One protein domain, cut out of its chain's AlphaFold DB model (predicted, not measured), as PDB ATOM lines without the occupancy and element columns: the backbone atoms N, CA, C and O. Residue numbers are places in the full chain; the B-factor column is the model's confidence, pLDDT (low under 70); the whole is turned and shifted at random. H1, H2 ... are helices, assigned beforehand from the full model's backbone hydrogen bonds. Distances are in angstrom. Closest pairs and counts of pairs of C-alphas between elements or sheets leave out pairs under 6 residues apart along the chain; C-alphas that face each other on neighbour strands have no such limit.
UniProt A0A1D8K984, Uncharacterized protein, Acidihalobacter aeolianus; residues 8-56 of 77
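AT A GLANCE: This is residues 8 to 56 of the 77 residues of an uncharacterized protein of Acidihalobacter aeolianus (UniProt A0A1D8K984). A lopsided helical hairpin: one long helix, H1, and a shorter one, H2, which folds back slantwise over the later part of H1. The first residues of H1, 8 to 14, stick out beyond the paired part, and H1 makes the length of the whole. The printed part has 49 residues, with two named helices in the order H1, H2 and no named strand; the class is all helix. It is loose, with a radius of gyration of the C-alphas of 12.2 A, and the C-alphas span 40 by 14 by 14 A.

IN THESE COORDINATES: H1 covers residues 8 to 33 and measures 37.5 A from first to last C-alpha, beginning at C-alpha 8 at (167.914, -46.748, 33.478). Four residues, 34 to 37, form a tight link to H2. H2 covers residues 38 to 51 and measures 20.1 A, from C-alpha 38 at (164.485, -83.177, 35.377) to C-alpha 51 at (177.460, -68.178, 38.597). Residues 52 to 56 follow with no named element.

HOW THE PARTS SIT: H1 and H2 form a helical hairpin and run opposite ways at a steep tilt of 40 degrees. They touch, and H1 does so with residues 20 to 32 alone. Their closest C-alphas, those of Ala 24 and Ala 45, are 4.5 A apart. Residues 8 to 14 of H1 stand free. In H1 and H2 every O i to N i+4 pair is within hydrogen-bond range.

THE WHOLE: The two C-alphas farthest apart, those of Gln 8 and Gly 35, are 40.6 A apart. The C-alphas of Gln 8 and Pro 56, the first and last printed residues, are 15.2 A apart. The printed part has no cut and no long link between its helices. The mean pLDDT of the printed part is 95.9, and no printed residue is under 70.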
ATOM      1  N   GLN A   8     166.642 -46.035  33.555       80.06
ATOM      2  CA  GLN A   8     167.914 -46.748  33.478       80.06
ATOM      3  C   GLN A   8     167.963 -47.919  34.457       80.06
ATOM      4  O   GLN A   8     168.419 -49.000  34.083       80.06
ATOM      5  N   ALA A   9     167.449 -47.740  35.679       83.88
ATOM      6  CA  ALA A   9     167.328 -48.830  36.644       83.88
ATOM      7  C   ALA A   9     166.380 -49.924  36.127       83.88
ATOM      8  O   ALA A   9     166.699 -51.109  36.223       83.88
ATOM      9  N   HIS A  10     165.263 -49.536  35.502       87.25
ATOM     10  CA  HIS A  10     164.332 -50.477  34.877       87.25
ATOM     11  C   HIS A  10     164.983 -51.234  33.709       87.25
ATOM     12  O   HIS A  10     164.933 -52.461  33.660       87.25
ATOM     13  N   ALA A  11     165.643 -50.529  32.784       88.81
ATOM     14  CA  ALA A  11     166.330 -51.161  31.658       88.81
ATOM     15  C   ALA A  11     167.454 -52.108  32.114       88.81
ATOM     16  O   ALA A  11     167.647 -53.172  31.524       88.81
ATOM     17  N   PHE A  12     168.184 -51.752  33.173       90.56
ATOM     18  CA  PHE A  12     169.183 -52.633  33.770       90.56
ATOM     19  C   PHE A  12     168.549 -53.889  34.380       90.56
ATOM     20  O   PHE A  12     169.009 -54.992  34.093       90.56
ATOM     21  N   ALA A  13     167.469 -53.748  35.154       92.56
ATOM     22  CA  ALA A  13     166.761 -54.887  35.738       92.56
ATOM     23  C   ALA A  13     166.234 -55.857  34.665       92.56
ATOM     24  O   ALA A  13     166.382 -57.071  34.813       92.56
ATOM     25  N   GLU A  14     165.691 -55.344  33.558       94.62
ATOM     26  CA  GLU A  14     165.246 -56.182  32.437       94.62
ATOM     27  C   GLU A  14     166.416 -56.892  31.737       94.62
ATOM     28  O   GLU A  14     166.294 -58.062  31.371       94.62
ATOM     29  N   ARG A  15     167.590 -56.253  31.620       94.75
ATOM     30  CA  ARG A  15     168.805 -56.917  31.108       94.75
ATOM     31  C   ARG A  15     169.275 -58.047  32.018       94.75
ATOM     32  O   ARG A  15     169.621 -59.113  31.517       94.75
ATOM     33  N   VAL A  16     169.269 -57.833  33.334       95.88
ATOM     34  CA  VAL A  16     169.602 -58.880  34.312       95.88
ATOM     35  C   VAL A  16     168.601 -60.031  34.217       95.88
ATOM     36  O   VAL A  16     169.012 -61.184  34.124       95.88
ATOM     37  N   ARG A  17     167.297 -59.734  34.157       97.44
ATOM     38  CA  ARG A  17     166.253 -60.754  33.995       97.44
ATOM     39  C   ARG A  17     166.469 -61.586  32.731       97.44
ATOM     40  O   ARG A  17     166.440 -62.812  32.814       97.44
ATOM     41  N   ALA A  18     166.693 -60.938  31.590       97.62
ATOM     42  CA  ALA A  18     166.936 -61.625  30.325       97.62
ATOM     43  C   ALA A  18     168.176 -62.530  30.396       97.62
ATOM     44  O   ALA A  18     168.120 -63.676  29.962       97.62
ATOM     45  N   ALA A  19     169.266 -62.051  31.003       97.81
ATOM     46  CA  ALA A  19     170.487 -62.834  31.162       97.81
ATOM     47  C   ALA A  19     170.294 -64.054  32.080       97.81
ATOM     48  O   ALA A  19     170.754 -65.143  31.744       97.81
ATOM     49  N   CYS A  20     169.563 -63.911  33.192       98.38
ATOM     50  CA  CYS A  20     169.223 -65.039  34.063       98.38
ATOM     51  C   CYS A  20     168.374 -66.089  33.336       98.38
ATOM     52  O   CYS A  20     168.632 -67.280  33.474       98.38
ATOM     53  N   LEU A  21     167.371 -65.657  32.561       98.50
ATOM     54  CA  LEU A  21     166.529 -66.570  31.785       98.50
ATOM     55  C   LEU A  21     167.344 -67.325  30.734       98.50
ATOM     56  O   LEU A  21     167.209 -68.540  30.631       98.50
ATOM     57  N   GLN A  22     168.213 -66.628  30.002       98.44
ATOM     58  CA  GLN A  22     169.053 -67.264  28.991       98.44
ATOM     59  C   GLN A  22     170.010 -68.283  29.617       98.44
ATOM     60  O   GLN A  22     170.046 -69.428  29.180       98.44
ATOM     61  N   ALA A  23     170.705 -67.906  30.694       98.31
ATOM     62  CA  ALA A  23     171.611 -68.809  31.402       98.31
ATOM     63  C   ALA A  23     170.892 -70.065  31.922       98.31
ATOM     64  O   ALA A  23     171.450 -71.159  31.875       98.31
ATOM     65  N   ALA A  24     169.651 -69.916  32.395       98.38
ATOM     66  CA  ALA A  24     168.838 -71.037  32.849       98.38
ATOM     67  C   ALA A  24     168.468 -71.989  31.703       98.38
ATOM     68  O   ALA A  24     168.580 -73.202  31.865       98.38
ATOM     69  N   LEU A  25     168.028 -71.444  30.564       98.56
ATOM     70  CA  LEU A  25     167.642 -72.225  29.387       98.56
ATOM     71  C   LEU A  25     168.839 -72.984  28.810       98.56
ATOM     72  O   LEU A  25     168.763 -74.203  28.678       98.56
ATOM     73  N   ASP A  26     169.954 -72.289  28.572       98.50
ATOM     74  CA  ASP A  26     171.172 -72.883  28.009       98.50
ATOM     75  C   ASP A  26     171.677 -74.036  28.888       98.50
ATOM     76  O   ASP A  26     171.993 -75.123  28.404       98.50
ATOM     77  N   ALA A  27     171.703 -73.823  30.206       98.44
ATOM     78  CA  ALA A  27     172.143 -74.834  31.156       98.44
ATOM     79  C   ALA A  27     171.159 -76.009  31.257       98.44
ATOM     80  O   ALA A  27     171.590 -77.156  31.363       98.44
ATOM     81  N   TYR A  28     169.848 -75.764  31.204       98.25
ATOM     82  CA  TYR A  28     168.853 -76.839  31.225       98.25
ATOM     83  C   TYR A  28     168.948 -77.721  29.972       98.25
ATOM     84  O   TYR A  28     168.907 -78.950  30.071       98.25
ATOM     85  N   GLU A  29     169.130 -77.114  28.798       98.00
ATOM     86  CA  GLU A  29     169.364 -77.830  27.540       98.00
ATOM     87  C   GLU A  29     170.670 -78.632  27.588       98.00
ATOM     88  O   GLU A  29     170.691 -79.816  27.240       98.00
ATOM     89  N   GLU A  30     171.750 -78.036  28.098       98.44
ATOM     90  CA  GLU A  30     173.026 -78.724  28.294       98.44
ATOM     91  C   GLU A  30     172.889 -79.916  29.256       98.44
ATOM     92  O   GLU A  30     173.414 -81.004  29.000       98.44
ATOM     93  N   ALA A  31     172.158 -79.744  30.356       98.00
ATOM     94  CA  ALA A  31     171.886 -80.803  31.315       98.00
ATOM     95  C   ALA A  31     171.085 -81.956  30.693       98.00
ATOM     96  O   ALA A  31     171.402 -83.124  30.940       98.00
ATOM     97  N   ALA A  32     170.100 -81.646  29.847       94.56
ATOM     98  CA  ALA A  32     169.349 -82.648  29.097       94.56
ATOM     99  C   ALA A  32     170.254 -83.417  28.117       94.56
ATOM    100  O   ALA A  32     170.186 -84.646  28.061       94.56
ATOM    101  N   LEU A  33     171.162 -82.729  27.411       97.62
ATOM    102  CA  LEU A  33     172.165 -83.368  26.543       97.62
ATOM    103  C   LEU A  33     173.122 -84.283  27.323       97.62
ATOM    104  O   LEU A  33     173.555 -85.313  26.807       97.62
ATOM    105  N   ARG A  34     173.424 -83.936  28.577       97.06
ATOM    106  CA  ARG A  34     174.219 -84.757  29.507       97.06
ATOM    107  C   ARG A  34     173.431 -85.931  30.106       97.06
ATOM    108  O   ARG A  34     174.018 -86.744  30.817       97.06
ATOM    109  N   GLY A  35     172.132 -86.039  29.821       97.69
ATOM    110  CA  GLY A  35     171.266 -87.114  30.309       97.69
ATOM    111  C   GLY A  35     170.844 -86.964  31.769       97.69
ATOM    112  O   GLY A  35     170.491 -87.959  32.404       97.69
ATOM    113  N   LEU A  36     170.894 -85.749  32.324       97.94
ATOM    114  CA  LEU A  36     170.396 -85.497  33.673       97.94
ATOM    115  C   LEU A  36     168.873 -85.665  33.727       97.94
ATOM    116  O   LEU A  36     168.152 -85.378  32.770       97.94
ATOM    117  N   CYS A  37     168.375 -86.130  34.873       97.94
ATOM    118  CA  CYS A  37     166.943 -86.126  35.150       97.94
ATOM    119  C   CYS A  37     166.422 -84.683  35.288       97.94
ATOM    120  O   CYS A  37     167.198 -83.738  35.409       97.94
ATOM    121  N   ALA A  38     165.099 -84.506  35.314       97.06
ATOM    122  CA  ALA A  38     164.485 -83.177  35.377       97.06
ATOM    123  C   ALA A  38     164.926 -82.347  36.602       97.06
ATOM    124  O   ALA A  38     165.152 -81.147  36.470       97.06
ATOM    125  N   GLU A  39     165.075 -82.981  37.769       98.12
ATOM    126  CA  GLU A  39     165.556 -82.324  38.993       98.12
ATOM    127  C   GLU A  39     167.032 -81.927  38.868       98.12
ATOM    128  O   GLU A  39     167.373 -80.771  39.096       98.12
ATOM    129  N   GLY A  40     167.889 -82.834  38.391       98.00
ATOM    130  CA  GLY A  40     169.303 -82.530  38.161       98.00
ATOM    131  C   GLY A  40     169.514 -81.432  37.111       98.00
ATOM    132  O   GLY A  40     170.389 -80.584  37.267       98.00
ATOM    133  N   ALA A  41     168.686 -81.396  36.064       98.19
ATOM    134  CA  ALA A  41     168.712 -80.326  35.071       98.19
ATOM    135  C   ALA A  41     168.263 -78.977  35.651       98.19
ATOM    136  O   ALA A  41     168.850 -77.942  35.328       98.19
ATOM    137  N   LEU A  42     167.274 -78.980  36.550       97.94
ATOM    138  CA  LEU A  42     166.859 -77.782  37.277       97.94
ATOM    139  C   LEU A  42     167.973 -77.268  38.199       97.94
ATOM    140  O   LEU A  42     168.273 -76.075  38.185       97.94
ATOM    141  N   GLU A  43     168.603 -78.144  38.981       98.25
ATOM    142  CA  GLU A  43     169.712 -77.769  39.864       98.25
ATOM    143  C   GLU A  43     170.888 -77.178  39.082       98.25
ATOM    144  O   GLU A  43     171.422 -76.139  39.478       98.25
ATOM    145  N   TYR A  44     171.235 -77.789  37.945       98.44
ATOM    146  CA  TYR A  44     172.285 -77.306  37.048       98.44
ATOM    147  C   TYR A  44     171.953 -75.921  36.467       98.44
ATOM    148  O   TYR A  44     172.799 -75.025  36.484       98.44
ATOM    149  N   ALA A  45     170.706 -75.697  36.039       98.44
ATOM    150  CA  ALA A  45     170.245 -74.385  35.579       98.44
ATOM    151  C   ALA A  45     170.304 -73.317  36.685       98.44
ATOM    152  O   ALA A  45     170.767 -72.200  36.452       98.44
ATOM    153  N   LEU A  46     169.898 -73.652  37.913       98.50
ATOM    154  CA  LEU A  46     170.008 -72.740  39.055       98.50
ATOM    155  C   LEU A  46     171.470 -72.424  39.400       98.50
ATOM    156  O   LEU A  46     171.781 -71.288  39.761       98.50
ATOM    157  N   ASP A  47     172.369 -73.401  39.281       98.38
ATOM    158  CA  ASP A  47     173.810 -73.194  39.444       98.38
ATOM    159  C   ASP A  47     174.384 -72.252  38.383       98.38
ATOM    160  O   ASP A  47     175.208 -71.396  38.715       98.38
ATOM    161  N   ALA A  48     173.926 -72.358  37.134       98.38
ATOM    162  CA  ALA A  48     174.321 -71.441  36.069       98.38
ATOM    163  C   ALA A  48     173.887 -69.999  36.375       98.38
ATOM    164  O   ALA A  48     174.706 -69.086  36.285       98.38
ATOM    165  N   ILE A  49     172.646 -69.795  36.839       98.25
ATOM    166  CA  ILE A  49     172.169 -68.470  37.276       98.25
ATOM    167  C   ILE A  49     173.022 -67.939  38.439       98.25
ATOM    168  O   ILE A  49     173.427 -66.779  38.420       98.25
ATOM    169  N   ARG A  50     173.332 -68.774  39.445       97.69
ATOM    170  CA  ARG A  50     174.168 -68.380  40.600       97.69
ATOM    171  C   ARG A  50     175.572 -67.922  40.198       97.69
ATOM    172  O   ARG A  50     176.165 -67.109  40.903       97.69
ATOM    173  N   ARG A  51     176.112 -68.471  39.109       97.12
ATOM    174  CA  ARG A  51     177.460 -68.178  38.597       97.12
ATOM    175  C   ARG A  51     177.476 -67.099  37.513       97.12
ATOM    176  O   ARG A  51     178.557 -66.755  37.044       97.12
ATOM    177  N   LEU A  52     176.311 -66.591  37.105       97.06
ATOM    178  CA  LEU A  52     176.198 -65.595  36.047       97.06
ATOM    179  C   LEU A  52     176.937 -64.309  36.436       97.06
ATOM    180  O   LEU A  52     176.656 -63.700  37.468       97.06
ATOM    181  N   ASP A  53     177.863 -63.878  35.580       94.00
ATOM    182  CA  ASP A  53     178.576 -62.621  35.770       94.00
ATOM    183  C   ASP A  53     177.691 -61.431  35.368       94.00
ATOM    184  O   ASP A  53     177.283 -61.284  34.213       94.00
ATOM    185  N   LEU A  54     177.398 -60.565  36.340       91.62
ATOM    186  CA  LEU A  54     176.564 -59.378  36.156       91.62
ATOM    187  C   LEU A  54     177.376 -58.125  35.807       91.62
ATOM    188  O   LEU A  54     176.793 -57.137  35.356       91.62
ATOM    189  N   VAL A  55     178.704 -58.144  35.970       89.50
ATOM    190  CA  VAL A  55     179.589 -57.020  35.617       89.50
ATOM    191  C   VAL A  55     179.387 -56.540  34.171       89.50
ATOM    192  O   VAL A  55     179.201 -55.334  33.989       89.50
ATOM    193  N   PRO A  56     179.330 -57.408  33.138       90.19
ATOM    194  CA  PRO A  56     179.079 -56.964  31.762       90.19
ATOM    195  C   PRO A  56     177.662 -56.407  31.549       90.19
ATOM    196  O   PRO A  56     177.384 -55.747  30.541       90.19
TER     197      PRO A  56